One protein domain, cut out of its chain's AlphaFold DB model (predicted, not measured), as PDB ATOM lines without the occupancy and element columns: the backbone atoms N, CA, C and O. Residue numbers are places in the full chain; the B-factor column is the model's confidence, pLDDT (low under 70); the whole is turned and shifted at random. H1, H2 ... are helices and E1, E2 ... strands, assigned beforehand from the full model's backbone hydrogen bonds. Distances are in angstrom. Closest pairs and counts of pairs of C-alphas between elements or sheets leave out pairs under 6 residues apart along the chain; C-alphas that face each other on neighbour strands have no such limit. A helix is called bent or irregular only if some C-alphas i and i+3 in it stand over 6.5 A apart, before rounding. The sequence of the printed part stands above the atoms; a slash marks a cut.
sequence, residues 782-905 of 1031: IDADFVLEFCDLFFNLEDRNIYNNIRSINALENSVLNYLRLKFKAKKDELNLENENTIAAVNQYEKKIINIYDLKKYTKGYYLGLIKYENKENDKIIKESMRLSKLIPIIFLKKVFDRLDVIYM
ATOM      1  N   ILE A 782     195.911 186.779 154.301       80.12
ATOM      2  CA  ILE A 782     196.036 187.166 155.708       80.12
ATOM      3  C   ILE A 782     196.394 185.906 156.498       80.12
ATOM      4  O   ILE A 782     195.527 185.077 156.794       80.12
ATOM      5  N   ASP A 783     197.673 185.762 156.822       76.56
ATOM      6  CA  ASP A 783     198.222 184.672 157.626       76.56
ATOM      7  C   ASP A 783     198.794 185.190 158.960       76.56
ATOM      8  O   ASP A 783     198.628 186.352 159.330       76.56
ATOM      9  N   ALA A 784     199.400 184.302 159.752       73.38
ATOM     10  CA  ALA A 784     199.981 184.675 161.043       73.38
ATOM     11  C   ALA A 784     201.161 185.649 160.897       73.38
ATOM     12  O   ALA A 784     201.308 186.543 161.730       73.38
ATOM     13  N   ASP A 785     201.958 185.500 159.835       76.12
ATOM     14  CA  ASP A 785     203.128 186.338 159.575       76.12
ATOM     15  C   ASP A 785     202.693 187.773 159.261       76.12
ATOM     16  O   ASP A 785     203.246 188.719 159.819       76.12
ATOM     17  N   PHE A 786     201.632 187.942 158.466       86.44
ATOM     18  CA  PHE A 786     201.028 189.249 158.223       86.44
ATOM     19  C   PHE A 786     200.550 189.921 159.514       86.44
ATOM     20  O   PHE A 786     200.795 191.107 159.713       86.44
ATOM     21  N   VAL A 787     199.859 189.191 160.396       81.12
ATOM     22  CA  VAL A 787     199.339 189.773 161.646       81.12
ATOM     23  C   VAL A 787     200.475 190.264 162.538       81.12
ATOM     24  O   VAL A 787     200.357 191.337 163.128       81.12
ATOM     25  N   LEU A 788     201.567 189.503 162.619       78.75
ATOM     26  CA  LEU A 788     202.756 189.900 163.367       78.75
ATOM     27  C   LEU A 788     203.428 191.122 162.732       78.75
ATOM     28  O   LEU A 788     203.641 192.108 163.427       78.75
ATOM     29  N   GLU A 789     203.654 191.110 161.417       84.75
ATOM     30  CA  GLU A 789     204.231 192.245 160.681       84.75
ATOM     31  C   GLU A 789     203.384 193.517 160.846       84.75
ATOM     32  O   GLU A 789     203.911 194.596 161.105       84.75
ATOM     33  N   PHE A 790     202.058 193.403 160.753       88.88
ATOM     34  CA  PHE A 790     201.146 194.531 160.927       88.88
ATOM     35  C   PHE A 790     201.154 195.063 162.367       88.88
ATOM     36  O   PHE A 790     201.070 196.272 162.582       88.88
ATOM     37  N   CYS A 791     201.275 194.180 163.365       85.19
ATOM     38  CA  CYS A 791     201.487 194.576 164.758       85.19
ATOM     39  C   CYS A 791     202.817 195.306 164.958       85.19
ATOM     40  O   CYS A 791     202.839 196.331 165.637       85.19
ATOM     41  N   ASP A 792     203.891 194.816 164.350       81.56
ATOM     42  CA  ASP A 792     205.216 195.421 164.463       81.56
ATOM     43  C   ASP A 792     205.298 196.779 163.756       81.56
ATOM     44  O   ASP A 792     206.053 197.635 164.196       81.56
ATOM     45  N   LEU A 793     204.517 197.002 162.694       83.31
ATOM     46  CA  LEU A 793     204.527 198.252 161.925       83.31
ATOM     47  C   LEU A 793     203.570 199.337 162.427       83.31
ATOM     48  O   LEU A 793     203.774 200.502 162.097       83.31
ATOM     49  N   PHE A 794     202.484 198.957 163.105       87.12
ATOM     50  CA  PHE A 794     201.428 199.906 163.476       87.12
ATOM     51  C   PHE A 794     201.009 199.844 164.941       87.12
ATOM     52  O   PHE A 794     200.142 200.619 165.335       87.12
ATOM     53  N   PHE A 795     201.544 198.919 165.742       85.38
ATOM     54  CA  PHE A 795     201.166 198.739 167.149       85.38
ATOM     55  C   PHE A 795     202.361 198.572 168.098       85.38
ATOM     56  O   PHE A 795     202.162 198.227 169.277       85.38
ATOM     57  N   ASN A 796     203.582 198.821 167.615       80.25
ATOM     58  CA  ASN A 796     204.794 198.708 168.417       80.25
ATOM     59  C   ASN A 796     204.876 199.833 169.479       80.25
ATOM     60  O   ASN A 796     204.028 200.728 169.562       80.25
ATOM     61  N   LEU A 797     205.877 199.755 170.360       68.56
ATOM     62  CA  LEU A 797     206.049 200.730 171.445       68.56
ATOM     63  C   LEU A 797     206.352 202.149 170.934       68.56
ATOM     64  O   LEU A 797     205.896 203.114 171.545       68.56
ATOM     65  N   GLU A 798     207.080 202.285 169.828       70.69
ATOM     66  CA  GLU A 798     207.415 203.575 169.218       70.69
ATOM     67  C   GLU A 798     206.178 204.219 168.574       70.69
ATOM     68  O   GLU A 798     205.888 205.388 168.821       70.69
ATOM     69  N   ASP A 799     205.360 203.437 167.871       66.38
ATOM     70  CA  ASP A 799     204.088 203.854 167.282       66.38
ATOM     71  C   ASP A 799     203.100 204.336 168.340       66.38
ATOM     72  O   ASP A 799     202.397 205.325 168.143       66.38
ATOM     73  N   ARG A 800     203.056 203.688 169.513       63.50
ATOM     74  CA  ARG A 800     202.241 204.182 170.639       63.50
ATOM     75  C   ARG A 800     202.648 205.575 171.097       63.50
ATOM     76  O   ARG A 800     201.781 206.337 171.519       63.50
ATOM     77  N   ASN A 801     203.929 205.910 170.991       68.94
ATOM     78  CA  ASN A 801     204.419 207.243 171.313       68.94
ATOM     79  C   ASN A 801     204.134 208.236 170.176       68.94
ATOM     80  O   ASN A 801     203.792 209.381 170.451       68.94
ATOM     81  N   ILE A 802     204.202 207.803 168.912       76.44
ATOM     82  CA  ILE A 802     203.908 208.639 167.735       76.44
ATOM     83  C   ILE A 802     202.412 208.985 167.647       76.44
ATOM     84  O   ILE A 802     202.051 210.135 167.380       76.44
ATOM     85  N   TYR A 803     201.535 208.010 167.897       80.19
ATOM     86  CA  TYR A 803     200.075 208.126 167.793       80.19
ATOM     87  C   TYR A 803     199.402 208.451 169.135       80.19
ATOM     88  O   TYR A 803     198.245 208.102 169.361       80.19
ATOM     89  N   ASN A 804     200.106 209.154 170.025       77.69
ATOM     90  CA  ASN A 804     199.561 209.636 171.299       77.69
ATOM     91  C   ASN A 804     198.749 210.943 171.176       77.69
ATOM     92  O   ASN A 804     198.217 211.436 172.168       77.69
ATOM     93  N   ASN A 805     198.661 211.520 169.974       81.81
ATOM     94  CA  ASN A 805     197.959 212.770 169.709       81.81
ATOM     95  C   ASN A 805     197.097 212.678 168.441       81.81
ATOM     96  O   ASN A 805     197.396 211.938 167.502       81.81
ATOM     97  N   ILE A 806     196.032 213.484 168.397       81.88
ATOM     98  CA  ILE A 806     195.024 213.443 167.328       81.88
ATOM     99  C   ILE A 806     195.593 213.760 165.937       81.88
ATOM    100  O   ILE A 806     195.134 213.206 164.940       81.88
ATOM    101  N   ARG A 807     196.609 214.628 165.853       81.06
ATOM    102  CA  ARG A 807     197.195 215.058 164.578       81.06
ATOM    103  C   ARG A 807     197.923 213.900 163.897       81.06
ATOM    104  O   ARG A 807     197.697 213.672 162.712       81.06
ATOM    105  N   SER A 808     198.720 213.141 164.650       80.62
ATOM    106  CA  SER A 808     199.377 211.922 164.161       80.62
ATOM    107  C   SER A 808     198.365 210.828 163.810       80.62
ATOM    108  O   SER A 808     198.492 210.175 162.778       80.62
ATOM    109  N   ILE A 809     197.325 210.650 164.633       84.25
ATOM    110  CA  ILE A 809     196.273 209.648 164.396       84.25
ATOM    111  C   ILE A 809     195.491 209.944 163.106       84.25
ATOM    112  O   ILE A 809     195.138 209.025 162.372       84.25
ATOM    113  N   ASN A 810     195.248 211.215 162.781       81.25
ATOM    114  CA  ASN A 810     194.553 211.584 161.544       81.25
ATOM    115  C   ASN A 810     195.355 211.245 160.277       81.25
ATOM    116  O   ASN A 810     194.757 210.990 159.236       81.25
ATOM    117  N   ALA A 811     196.688 211.194 160.357       82.25
ATOM    118  CA  ALA A 811     197.537 210.759 159.248       82.25
ATOM    119  C   ALA A 811     197.614 209.222 159.110       82.25
ATOM    120  O   ALA A 811     197.959 208.718 158.040       82.25
ATOM    121  N   LEU A 812     197.257 208.473 160.162       86.31
ATOM    122  CA  LEU A 812     197.419 207.018 160.244       86.31
ATOM    123  C   LEU A 812     196.591 206.253 159.206       86.31
ATOM    124  O   LEU A 812     197.069 205.264 158.657       86.31
ATOM    125  N   GLU A 813     195.375 206.708 158.893       87.00
ATOM    126  CA  GLU A 813     194.521 206.036 157.901       87.00
ATOM    127  C   GLU A 813     195.181 205.968 156.526       87.00
ATOM    128  O   GLU A 813     195.094 204.939 155.858       87.00
ATOM    129  N   ASN A 814     195.869 207.039 156.124       87.62
ATOM    130  CA  ASN A 814     196.567 207.093 154.846       87.62
ATOM    131  C   ASN A 814     197.799 206.185 154.856       87.62
ATOM    132  O   ASN A 814     198.019 205.453 153.893       87.62
ATOM    133  N   SER A 815     198.561 206.171 155.954       87.00
ATOM    134  CA  SER A 815     199.718 205.282 156.118       87.00
ATOM    135  C   SER A 815     199.317 203.808 156.051       87.00
ATOM    136  O   SER A 815     199.916 203.034 155.302       87.00
ATOM    137  N   VAL A 816     198.255 203.426 156.768       91.81
ATOM    138  CA  VAL A 816     197.717 202.061 156.749       91.81
ATOM    139  C   VAL A 816     197.166 201.724 155.368       91.81
ATOM    140  O   VAL A 816     197.501 200.679 154.822       91.81
ATOM    141  N   LEU A 817     196.366 202.603 154.757       92.00
ATOM    142  CA  LEU A 817     195.794 202.350 153.435       92.00
ATOM    143  C   LEU A 817     196.872 202.152 152.362       92.00
ATOM    144  O   LEU A 817     196.756 201.237 151.549       92.00
ATOM    145  N   ASN A 818     197.923 202.974 152.374       91.12
ATOM    146  CA  ASN A 818     199.048 202.845 151.449       91.12
ATOM    147  C   ASN A 818     199.764 201.506 151.631       91.12
ATOM    148  O   ASN A 818     200.017 200.807 150.651       91.12
ATOM    149  N   TYR A 819     200.029 201.116 152.880       92.44
ATOM    150  CA  TYR A 819     200.618 199.818 153.183       92.44
ATOM    151  C   TYR A 819     199.734 198.662 152.685       92.44
ATOM    152  O   TYR A 819     200.228 197.767 152.002       92.44
ATOM    153  N   LEU A 820     198.423 198.702 152.946       92.81
ATOM    154  CA  LEU A 820     197.496 197.653 152.514       92.81
ATOM    155  C   LEU A 820     197.410 197.551 150.990       92.81
ATOM    156  O   LEU A 820     197.488 196.446 150.461       92.81
ATOM    157  N   ARG A 821     197.324 198.678 150.273       90.31
ATOM    158  CA  ARG A 821     197.302 198.693 148.800       90.31
ATOM    159  C   ARG A 821     198.591 198.146 148.186       90.31
ATOM    160  O   ARG A 821     198.539 197.502 147.144       90.31
ATOM    161  N   LEU A 822     199.743 198.379 148.817       87.81
ATOM    162  CA  LEU A 822     201.021 197.824 148.361       87.81
ATOM    163  C   LEU A 822     201.135 196.327 148.662       87.81
ATOM    164  O   LEU A 822     201.578 195.558 147.810       87.81
ATOM    165  N   LYS A 823     200.737 195.914 149.869       88.31
ATOM    166  CA  LYS A 823     200.893 194.541 150.359       88.31
ATOM    167  C   LYS A 823     199.884 193.572 149.740       88.31
ATOM    168  O   LYS A 823     200.250 192.434 149.456       88.31
ATOM    169  N   PHE A 824     198.643 194.016 149.530       88.38
ATOM    170  CA  PHE A 824     197.530 193.178 149.070       88.38
ATOM    171  C   PHE A 824     197.139 193.386 147.613       88.38
ATOM    172  O   PHE A 824     196.080 192.921 147.214       88.38
ATOM    173  N   LYS A 825     197.995 194.020 146.807       83.06
ATOM    174  CA  LYS A 825     197.759 194.138 145.369       83.06
ATOM    175  C   LYS A 825     197.519 192.753 144.757       83.06
ATOM    176  O   LYS A 825     198.413 191.900 144.810       83.06
ATOM    177  N   ALA A 826     196.339 192.537 144.175       76.12
ATOM    178  CA  ALA A 826     196.030 191.292 143.488       76.12
ATOM    179  C   ALA A 826     197.073 190.997 142.403       76.12
ATOM    180  O   ALA A 826     197.515 191.877 141.657       76.12
ATOM    181  N   LYS A 827     197.470 189.725 142.295       75.38
ATOM    182  CA  LYS A 827     198.318 189.274 141.181       75.38
ATOM    183  C   LYS A 827     197.511 189.215 139.890       75.38
ATOM    184  O   LYS A 827     198.053 189.496 138.823       75.38
ATOM    185  N   LYS A 828     196.232 188.853 140.010       70.56
ATOM    186  CA  LYS A 828     195.210 188.885 138.966       70.56
ATOM    187  C   LYS A 828     193.849 189.155 139.605       70.56
ATOM    188  O   LYS A 828     193.431 188.383 140.457       70.56
ATOM    189  N   ASP A 829     193.153 190.196 139.158       72.38
ATOM    190  CA  ASP A 829     191.792 190.525 139.605       72.38
ATOM    191  C   ASP A 829     190.760 190.245 138.497       72.38
ATOM    192  O   ASP A 829     190.066 191.136 138.021       72.38
ATOM    193  N   GLU A 830     190.671 188.994 138.027       62.84
ATOM    194  CA  GLU A 830     189.739 188.613 136.942       62.84
ATOM    195  C   GLU A 830     188.252 188.773 137.339       62.84
ATOM    196  O   GLU A 830     187.381 188.780 136.471       62.84
ATOM    197  N   LEU A 831     187.959 188.906 138.640       60.09
ATOM    198  CA  LEU A 831     186.616 189.091 139.198       60.09
ATOM    199  C   LEU A 831     186.240 190.570 139.424       60.09
ATOM    200  O   LEU A 831     185.122 190.829 139.867       60.09
ATOM    201  N   ASN A 832     187.137 191.522 139.126       72.12
ATOM    202  CA  ASN A 832     186.966 192.954 139.409       72.12
ATOM    203  C   ASN A 832     186.537 193.223 140.868       72.12
ATOM    204  O   ASN A 832     185.629 194.019 141.126       72.12
ATOM    205  N   LEU A 833     187.137 192.503 141.824       76.31
ATOM    206  CA  LEU A 833     186.845 192.678 143.249       76.31
ATOM    207  C   LEU A 833     187.572 193.891 143.824       76.31
ATOM    208  O   LEU A 833     187.112 194.452 144.817       76.31
ATOM    209  N   GLU A 834     188.702 194.294 143.240       80.81
ATOM    210  CA  GLU A 834     189.418 195.488 143.661       80.81
ATOM    211  C   GLU A 834     188.793 196.737 143.035       80.81
ATOM    212  O   GLU A 834     188.540 196.833 141.836       80.81
ATOM    213  N   ASN A 835     188.551 197.740 143.870       84.44
ATOM    214  CA  ASN A 835     188.164 199.075 143.434       84.44
ATOM    215  C   ASN A 835     188.706 200.102 144.433       84.44
ATOM    216  O   ASN A 835     189.404 199.757 145.387       84.44
ATOM    217  N   GLU A 836     188.383 201.381 144.248       81.12
ATOM    218  CA  GLU A 836     188.911 202.447 145.106       81.12
ATOM    219  C   GLU A 836     188.647 202.225 146.606       81.12
ATOM    220  O   GLU A 836     189.484 202.607 147.431       81.12
ATOM    221  N   ASN A 837     187.536 201.560 146.948       85.69
ATOM    222  CA  ASN A 837     187.080 201.296 148.314       85.69
ATOM    223  C   ASN A 837     187.076 199.805 148.691       85.69
ATOM    224  O   ASN A 837     186.513 199.424 149.718       85.69
ATOM    225  N   THR A 838     187.695 198.953 147.872       86.88
ATOM    226  CA  THR A 838     187.714 197.506 148.096       86.88
ATOM    227  C   THR A 838     189.113 196.966 147.880       86.88
ATOM    228  O   THR A 838     189.660 197.060 146.785       86.88
ATOM    229  N   ILE A 839     189.688 196.399 148.942       91.56
ATOM    230  CA  ILE A 839     190.966 195.684 148.896       91.56
ATOM    231  C   ILE A 839     190.658 194.236 149.249       91.56
ATOM    232  O   ILE A 839     190.315 193.937 150.396       91.56
ATOM    233  N   ALA A 840     190.730 193.357 148.257       87.62
ATOM    234  CA  ALA A 840     190.373 191.957 148.414       87.62
ATOM    235  C   ALA A 840     191.533 191.172 149.036       87.62
ATOM    236  O   ALA A 840     192.653 191.170 148.528       87.62
ATOM    237  N   ALA A 841     191.259 190.467 150.133       87.06
ATOM    238  CA  ALA A 841     192.248 189.624 150.790       87.06
ATOM    239  C   ALA A 841     191.658 188.282 151.211       87.06
ATOM    240  O   ALA A 841     190.508 188.186 151.646       87.06
ATOM    241  N   VAL A 842     192.468 187.232 151.118       81.94
ATOM    242  CA  VAL A 842     192.077 185.885 151.533       81.94
ATOM    243  C   VAL A 842     192.270 185.758 153.041       81.94
ATOM    244  O   VAL A 842     193.399 185.707 153.528       81.94
ATOM    245  N   ASN A 843     191.176 185.650 153.792       77.31
ATOM    246  CA  ASN A 843     191.232 185.244 155.191       77.31
ATOM    247  C   ASN A 843     191.388 183.718 155.249       77.31
ATOM    248  O   ASN A 843     190.430 182.964 155.044       77.31
ATOM    249  N   GLN A 844     192.617 183.267 155.512       66.88
ATOM    250  CA  GLN A 844     192.956 181.845 155.532       66.88
ATOM    251  C   GLN A 844     192.276 181.092 156.685       66.88
ATOM    252  O   GLN A 844     191.993 179.901 156.556       66.88
ATOM    253  N   TYR A 845     191.986 181.775 157.795       65.12
ATOM    254  CA  TYR A 845     191.376 181.166 158.978       65.12
ATOM    255  C   TYR A 845     189.897 180.836 158.763       65.12
ATOM    256  O   TYR A 845     189.440 179.764 159.149       65.12
ATOM    257  N   GLU A 846     189.154 181.746 158.135       63.28
ATOM    258  CA  GLU A 846     187.696 181.634 157.970       63.28
ATOM    259  C   GLU A 846     187.269 181.164 156.577       63.28
ATOM    260  O   GLU A 846     186.084 181.076 156.265       63.28
ATOM    261  N   LYS A 847     188.250 180.864 155.736       65.94
ATOM    262  CA  LYS A 847     188.081 180.441 154.358       65.94
ATOM    263  C   LYS A 847     187.168 181.329 153.502       65.94
ATOM    264  O   LYS A 847     186.240 180.851 152.855       65.94
ATOM    265  N   LYS A 848     187.456 182.630 153.459       75.12
ATOM    266  CA  LYS A 848     186.664 183.620 152.707       75.12
ATOM    267  C   LYS A 848     187.533 184.751 152.152       75.12
ATOM    268  O   LYS A 848     188.615 184.999 152.686       75.12
ATOM    269  N   ILE A 849     187.066 185.432 151.103       80.00
ATOM    270  CA  ILE A 849     187.673 186.691 150.641       80.00
ATOM    271  C   ILE A 849     186.955 187.837 151.349       80.00
ATOM    272  O   ILE A 849     185.728 187.950 151.262       80.00
ATOM    273  N   ILE A 850     187.713 188.667 152.058       86.38
ATOM    274  CA  ILE A 850     187.205 189.823 152.799       86.38
ATOM    275  C   ILE A 850     187.716 191.132 152.215       86.38
ATOM    276  O   ILE A 850     188.790 191.179 151.614       86.38
ATOM    277  N   ASN A 851     186.953 192.198 152.443       91.38
ATOM    278  CA  ASN A 851     187.379 193.559 152.178       91.38
ATOM    279  C   ASN A 851     188.189 194.081 153.364       91.38
ATOM    280  O   ASN A 851     187.635 194.343 154.431       91.38
ATOM    281  N   ILE A 852     189.495 194.271 153.182       92.44
ATOM    282  CA  ILE A 852     190.361 194.836 154.228       92.44
ATOM    283  C   ILE A 852     190.483 196.357 154.168       92.44
ATOM    284  O   ILE A 852     191.228 196.939 154.954       92.44
ATOM    285  N   TYR A 853     189.755 197.022 153.272       93.69
ATOM    286  CA  TYR A 853     189.812 198.475 153.118       93.69
ATOM    287  C   TYR A 853     189.527 199.230 154.426       93.69
ATOM    288  O   TYR A 853     190.231 200.187 154.761       93.69
ATOM    289  N   ASP A 854     188.549 198.766 155.209       93.19
ATOM    290  CA  ASP A 854     188.157 199.409 156.468       93.19
ATOM    291  C   ASP A 854     189.121 199.153 157.632       93.19
ATOM    292  O   ASP A 854     188.994 199.781 158.689       93.19
ATOM    293  N   LEU A 855     190.147 198.312 157.451       93.56
ATOM    294  CA  LEU A 855     191.167 198.087 158.475       93.56
ATOM    295  C   LEU A 855     191.873 199.396 158.872       93.56
ATOM    296  O   LEU A 855     192.200 199.571 160.042       93.56
ATOM    297  N   LYS A 856     192.004 200.367 157.954       93.31
ATOM    298  CA  LYS A 856     192.536 201.711 158.256       93.31
ATOM    299  C   LYS A 856     191.740 202.439 159.349       93.31
ATOM    300  O   LYS A 856     192.330 203.018 160.261       93.31
ATOM    301  N   LYS A 857     190.405 202.346 159.297       93.12
ATOM    302  CA  LYS A 857     189.494 202.979 160.261       93.12
ATOM    303  C   LYS A 857     189.537 202.257 161.598       93.12
ATOM    304  O   LYS A 857     189.531 202.894 162.651       93.12
ATOM    305  N   TYR A 858     189.632 200.926 161.565       94.06
ATOM    306  CA  TYR A 858     189.840 200.135 162.773       94.06
ATOM    307  C   TYR A 858     191.158 200.513 163.459       94.06
ATOM    308  O   TYR A 858     191.138 200.810 164.652       94.06
ATOM    309  N   THR A 859     192.274 200.609 162.736       92.62
ATOM    310  CA  THR A 859     193.561 201.018 163.321       92.62
ATOM    311  C   THR A 859     193.498 202.432 163.912       92.62
ATOM    312  O   THR A 859     193.930 202.637 165.045       92.62
ATOM    313  N   LYS A 860     192.870 203.395 163.222       91.94
ATOM    314  CA  LYS A 860     192.634 204.744 163.768       91.94
ATOM    315  C   LYS A 860     191.822 204.712 165.062       91.94
ATOM    316  O   LYS A 860     192.220 205.305 166.064       91.94
ATOM    317  N   GLY A 861     190.694 204.001 165.061       91.38
ATOM    318  CA  GLY A 861     189.816 203.918 166.225       91.38
ATOM    319  C   GLY A 861     190.458 203.237 167.431       91.38
ATOM    320  O   GLY A 861     190.170 203.625 168.561       91.38
ATOM    321  N   TYR A 862     191.389 202.302 167.216       92.56
ATOM    322  CA  TYR A 862     192.165 201.705 168.301       92.56
ATOM    323  C   TYR A 862     192.937 202.783 169.076       92.56
ATOM    324  O   TYR A 862     192.798 202.889 170.295       92.56
ATOM    325  N   TYR A 863     193.670 203.647 168.371       90.62
ATOM    326  CA  TYR A 863     194.439 204.727 168.992       90.62
ATOM    327  C   TYR A 863     193.567 205.842 169.572       90.62
ATOM    328  O   TYR A 863     193.844 206.304 170.677       90.62
ATOM    329  N   LEU A 864     192.469 206.217 168.905       89.75
ATOM    330  CA  LEU A 864     191.495 207.164 169.468       89.75
ATOM    331  C   LEU A 864     190.905 206.667 170.793       89.75
ATOM    332  O   LEU A 864     190.685 207.460 171.711       89.75
ATOM    333  N   GLY A 865     190.676 205.355 170.906       87.44
ATOM    334  CA  GLY A 865     190.221 204.722 172.140       87.44
ATOM    335  C   GLY A 865     191.278 204.762 173.244       87.44
ATOM    336  O   GLY A 865     190.940 205.044 174.394       87.44
ATOM    337  N   LEU A 866     192.556 204.561 172.898       86.75
ATOM    338  CA  LEU A 866     193.667 204.649 173.852       86.75
ATOM    339  C   LEU A 866     193.844 206.061 174.423       86.75
ATOM    340  O   LEU A 866     194.046 206.200 175.628       86.75
ATOM    341  N   ILE A 867     193.717 207.100 173.590       86.69
ATOM    342  CA  ILE A 867     193.825 208.500 174.037       86.69
ATOM    343  C   ILE A 867     192.513 209.065 174.599       86.69
ATOM    344  O   ILE A 867     192.455 210.245 174.933       86.69
ATOM    345  N   LYS A 868     191.461 208.236 174.700       83.62
ATOM    346  CA  LYS A 868     190.124 208.615 175.191       83.62
ATOM    347  C   LYS A 868     189.569 209.865 174.500       83.62
ATOM    348  O   LYS A 868     189.061 210.766 175.155       83.62
ATOM    349  N   TYR A 869     189.678 209.933 173.176       81.69
ATOM    350  CA  TYR A 869     189.217 211.092 172.415       81.69
ATOM    351  C   TYR A 869     187.705 211.327 172.611       81.69
ATOM    352  O   TYR A 869     186.897 210.458 172.288       81.69
ATOM    353  N   GLU A 870     187.327 212.489 173.158       67.81
ATOM    354  CA  GLU A 870     185.952 212.778 173.619       67.81
ATOM    355  C   GLU A 870     185.047 213.432 172.560       67.81
ATOM    356  O   GLU A 870     183.835 213.544 172.752       67.81
ATOM    357  N   ASN A 871     185.603 213.849 171.420       64.75
ATOM    358  CA  ASN A 871     184.805 214.414 170.332       64.75
ATOM    359  C   ASN A 871     183.889 213.349 169.715       64.75
ATOM    360  O   ASN A 871     184.255 212.180 169.582       64.75
ATOM    361  N   LYS A 872     182.691 213.776 169.297       64.12
ATOM    362  CA  LYS A 872     181.693 212.921 168.642       64.12
ATOM    363  C   LYS A 872     182.159 212.532 167.237       64.12
ATOM    364  O   LYS A 872     181.685 213.078 166.246       64.12
ATOM    365  N   GLU A 873     183.068 211.567 167.154       74.31
ATOM    366  CA  GLU A 873     183.272 210.805 165.926       74.31
ATOM    367  C   GLU A 873     181.914 210.233 165.510       74.31
ATOM    368  O   GLU A 873     181.168 209.778 166.373       74.31
ATOM    369  N   ASN A 874     181.535 210.294 164.236       75.69
ATOM    370  CA  ASN A 874     180.230 209.790 163.780       75.69
ATOM    371  C   ASN A 874     180.349 208.457 163.040       75.69
ATOM    372  O   ASN A 874     179.347 207.749 162.915       75.69
ATOM    373  N   ASP A 875     181.562 208.072 162.640       85.38
ATOM    374  CA  ASP A 875     181.809 206.804 161.967       85.38
ATOM    375  C   ASP A 875     181.606 205.615 162.927       85.38
ATOM    376  O   ASP A 875     182.218 205.498 163.997       85.38
ATOM    377  N   LYS A 876     180.700 204.714 162.534       87.38
ATOM    378  CA  LYS A 876     180.310 203.533 163.310       87.38
ATOM    379  C   LYS A 876     181.482 202.564 163.514       87.38
ATOM    380  O   LYS A 876     181.578 201.971 164.588       87.38
ATOM    381  N   ILE A 877     182.364 202.426 162.523       89.19
ATOM    382  CA  ILE A 877     183.534 201.538 162.567       89.19
ATOM    383  C   ILE A 877     184.547 202.071 163.577       89.19
ATOM    384  O   ILE A 877     185.044 201.318 164.416       89.19
ATOM    385  N   ILE A 878     184.801 203.382 163.560       89.56
ATOM    386  CA  ILE A 878     185.748 204.013 164.484       89.56
ATOM    387  C   ILE A 878     185.249 203.895 165.930       89.56
ATOM    388  O   ILE A 878     186.006 203.451 166.792       89.56
ATOM    389  N   LYS A 879     183.964 204.181 166.200       88.50
ATOM    390  CA  LYS A 879     183.366 204.010 167.543       88.50
ATOM    391  C   LYS A 879     183.500 202.591 168.071       88.50
ATOM    392  O   LYS A 879     183.810 202.387 169.244       88.50
ATOM    393  N   GLU A 880     183.221 201.612 167.220       88.06
ATOM    394  CA  GLU A 880     183.312 200.213 167.613       88.06
ATOM    395  C   GLU A 880     184.767 199.818 167.879       88.06
ATOM    396  O   GLU A 880     185.061 199.187 168.893       88.06
ATOM    397  N   SER A 881     185.700 200.279 167.047       89.88
ATOM    398  CA  SER A 881     187.128 200.070 167.274       89.88
ATOM    399  C   SER A 881     187.635 200.710 168.576       89.88
ATOM    400  O   SER A 881     188.360 200.067 169.338       89.88
ATOM    401  N   MET A 882     187.177 201.921 168.916       89.88
ATOM    402  CA  MET A 882     187.520 202.593 170.179       89.88
ATOM    403  C   MET A 882     187.128 201.761 171.405       89.88
ATOM    404  O   MET A 882     187.867 201.735 172.390       89.88
ATOM    405  N   ARG A 883     186.013 201.019 171.349       88.25
ATOM    406  CA  ARG A 883     185.598 200.100 172.428       88.25
ATOM    407  C   ARG A 883     186.520 198.889 172.547       88.25
ATOM    408  O   ARG A 883     186.696 198.355 173.641       88.25
ATOM    409  N   LEU A 884     187.102 198.458 171.430       87.19
ATOM    410  CA  LEU A 884     188.011 197.318 171.353       87.19
ATOM    411  C   LEU A 884     189.465 197.685 171.677       87.19
ATOM    412  O   LEU A 884     190.263 196.774 171.890       87.19
ATOM    413  N   SER A 885     189.797 198.976 171.795       86.12
ATOM    414  CA  SER A 885     191.148 199.474 172.106       86.12
ATOM    415  C   SER A 885     191.758 198.943 173.412       86.12
ATOM    416  O   SER A 885     192.972 198.956 173.583       86.12
ATOM    417  N   LYS A 886     190.931 198.427 174.334       84.75
ATOM    418  CA  LYS A 886     191.374 197.789 175.590       84.75
ATOM    419  C   LYS A 886     192.076 196.440 175.383       84.75
ATOM    420  O   LYS A 886     192.661 195.904 176.319       84.75
ATOM    421  N   LEU A 887     191.946 195.845 174.199       83.00
ATOM    422  CA  LEU A 887     192.533 194.551 173.870       83.00
ATOM    423  C   LEU A 887     193.978 194.712 173.396       83.00
ATOM    424  O   LEU A 887     194.335 195.704 172.776       83.00
ATOM    425  N   ILE A 888     194.796 193.687 173.626       82.25
ATOM    426  CA  ILE A 888     196.155 193.617 173.072       82.25
ATOM    427  C   ILE A 888     196.065 193.539 171.527       82.25
ATOM    428  O   ILE A 888     195.193 192.815 171.035       82.25
ATOM    429  N   PRO A 889     196.951 194.208 170.754       83.12
ATOM    430  CA  PRO A 889     196.843 194.366 169.295       83.12
ATOM    431  C   PRO A 889     196.542 193.097 168.488       83.12
ATOM    432  O   PRO A 889     195.654 193.102 167.644       83.12
ATOM    433  N   ILE A 890     197.201 191.977 168.794       79.62
ATOM    434  CA  ILE A 890     196.966 190.696 168.100       79.62
ATOM    435  C   ILE A 890     195.523 190.204 168.311       79.62
ATOM    436  O   ILE A 890     194.857 189.748 167.381       79.62
ATOM    437  N   ILE A 891     195.011 190.319 169.541       81.25
ATOM    438  CA  ILE A 891     193.637 189.929 169.895       81.25
ATOM    439  C   ILE A 891     192.635 190.907 169.272       81.25
ATOM    440  O   ILE A 891     191.570 190.491 168.814       81.25
ATOM    441  N   PHE A 892     192.979 192.197 169.246       89.81
ATOM    442  CA  PHE A 892     192.209 193.233 168.569       89.81
ATOM    443  C   PHE A 892     192.054 192.922 167.073       89.81
ATOM    444  O   PHE A 892     190.922 192.804 166.610       89.81
ATOM    445  N   LEU A 893     193.153 192.690 166.346       87.50
ATOM    446  CA  LEU A 893     193.136 192.416 164.905       87.50
ATOM    447  C   LEU A 893     192.337 191.165 164.561       87.50
ATOM    448  O   LEU A 893     191.512 191.203 163.654       87.50
ATOM    449  N   LYS A 894     192.492 190.084 165.336       83.00
ATOM    450  CA  LYS A 894     191.685 188.872 165.146       83.00
ATOM    451  C   LYS A 894     190.186 189.176 165.215       83.00
ATOM    452  O   LYS A 894     189.435 188.802 164.325       83.00
ATOM    453  N   LYS A 895     189.768 189.933 166.235       84.00
ATOM    454  CA  LYS A 895     188.378 190.377 166.391       84.00
ATOM    455  C   LYS A 895     187.921 191.358 165.305       84.00
ATOM    456  O   LYS A 895     186.716 191.489 165.093       84.00
ATOM    457  N   VAL A 896     188.834 192.102 164.686       88.38
ATOM    458  CA  VAL A 896     188.529 192.997 163.564       88.38
ATOM    459  C   VAL A 896     188.318 192.195 162.284       88.38
ATOM    460  O   VAL A 896     187.328 192.440 161.605       88.38
ATOM    461  N   PHE A 897     189.164 191.204 161.982       85.31
ATOM    462  CA  PHE A 897     189.016 190.377 160.776       85.31
ATOM    463  C   PHE A 897     187.676 189.634 160.724       85.31
ATOM    464  O   PHE A 897     187.068 189.573 159.658       85.31
ATOM    465  N   ASP A 898     187.173 189.171 161.872       79.81
ATOM    466  CA  ASP A 898     185.850 188.538 161.979       79.81
ATOM    467  C   ASP A 898     184.692 189.504 161.628       79.81
ATOM    468  O   ASP A 898     183.582 189.066 161.325       79.81
ATOM    469  N   ARG A 899     184.930 190.823 161.683       83.31
ATOM    470  CA  ARG A 899     183.936 191.888 161.449       83.31
ATOM    471  C   ARG A 899     184.055 192.576 160.089       83.31
ATOM    472  O   ARG A 899     183.248 193.457 159.809       83.31
ATOM    473  N   LEU A 900     185.067 192.242 159.291       86.56
ATOM    474  CA  LEU A 900     185.235 192.818 157.960       86.56
ATOM    475  C   LEU A 900     184.261 192.187 156.962       86.56
ATOM    476  O   LEU A 900     183.919 191.004 157.066       86.56
ATOM    477  N   ASP A 901     183.843 192.988 155.985       83.31
ATOM    478  CA  ASP A 901     182.862 192.582 154.986       83.31
ATOM    479  C   ASP A 901     183.388 191.436 154.125       83.31
ATOM    480  O   ASP A 901     184.528 191.437 153.654       83.31
ATOM    481  N   VAL A 902     182.531 190.447 153.899       81.00
ATOM    482  CA  VAL A 902     182.839 189.295 153.055       81.00
ATOM    483  C   VAL A 902     182.443 189.628 151.623       81.00
ATOM    484  O   VAL A 902     181.271 189.869 151.352       81.00
ATOM    485  N   ILE A 903     183.413 189.623 150.710       78.12
ATOM    486  CA  ILE A 903     183.187 189.975 149.301       78.12
ATOM    487  C   ILE A 903     182.760 188.736 148.498       78.12
ATOM    488  O   ILE A 903     181.941 188.840 147.588       78.12
ATOM    489  N   TYR A 904     183.297 187.551 148.823       60.94
ATOM    490  CA  TYR A 904     183.061 186.339 148.030       60.94
ATOM    491  C   TYR A 904     183.166 185.022 148.832       60.94
ATOM    492  O   TYR A 904     184.092 184.841 149.631       60.94
ATOM    493  N   MET A 905     182.233 184.090 148.571       53.03
ATOM    494  CA  MET A 905     182.179 182.680 149.023       53.03
ATOM    495  C   MET A 905     181.436 181.875 147.928       53.03
ATOM    496  O   MET A 905     180.337 182.304 147.584       53.03
TER     497      MET A 905
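What this domain is: This is residues 782 to 905 of the 1031 residues of an uncharacterized protein of Oceanivirga miroungae (UniProt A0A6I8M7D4). A small sheet of three short strands sits at one end of a body of helices, in which H4 is in the middle, with the long H3 packed on one side of it and H5 on another. H6, which packs on H1, completes this body beside H4, the short H2 is at the end away from the sheet, and a long link, residues 824 to 839, loops out at the sheet's end. The printed part has 124 residues, with six named helices and three named strands in the order H1 H2 H3 E1 E2 H4 H5 H6 E3; the sheet's order is E1 E2 E3, antiparallel, and the class is mostly helix. The whole is compact, with a radius of gyration of the C-alphas of 14.3 A and spans of 43 by 29 by 23 A.

How they stand to each other: E1, residues 840 to 843, and E2, residues 848 to 851, form a hairpin at 137 degrees, with N 841 and O 850 within hydrogen-bond range at 3.0 A. E3, residues 902 to 904, is the antiparallel neighbour of E2, at 121 degrees, with N 903 and O 849 at 2.9 A. H3, residues 806 to 823, is only just not on the sheet, with 4 pairs of C-alphas within 10 A. It touches H4, residues 855 to 866, opposite ways at a shallow tilt of 29 degrees; their closest C-alphas, of Glu 813 and Lys 856, are 4.8 A apart. H4 touches H5, residues 876 to 884, at a steep tilt of 50 degrees, the closest C-alphas being those of Gly 865 and Met 882 at 4.0 A. H1, residues 784 to 794, touches H6, residues 889 to 897, at a steep tilt of 65 degrees, closest at C-alphas Cys 791 and Pro 889, 6.5 A. The helix packing is only just mostly crossed, with 1 of these 3 touching pairs at a shallow tilt. H2, residues 797 to 802, is close to but not clearly touching H1, with C-alphas 793 and 799 7.8 A apart. H3 and H5 are apart. Every O i to N i+4 pair is within hydrogen-bond range in H1, H2, H4, H5 and H6, and 11 of 14 are in H3.

Where its parts are: H1 begins at C-alpha 784, (199.981, 184.675, 161.043), and is 15.5 A long; H2 is 9.0 A. H3, 26.1 A, is only just irregular: C-alphas 810 and 813 are 6.6 A apart. E1 is 9.6 A, E2 10.0 A, H4 16.9 A, H5 12.8 A and H6 12.2 A. E3, 5.8 A, ends at C-alpha 904, (183.061, 186.339, 148.030).

The domain as a whole: The C-alphas farthest apart, of Glu 830 and Glu 870, are 44.1 A apart. The printed part has no cut, and the link from H3 to E1 is long. The mean pLDDT of the printed part is 82.2; 15 residues are under 70, among them 844 to 847.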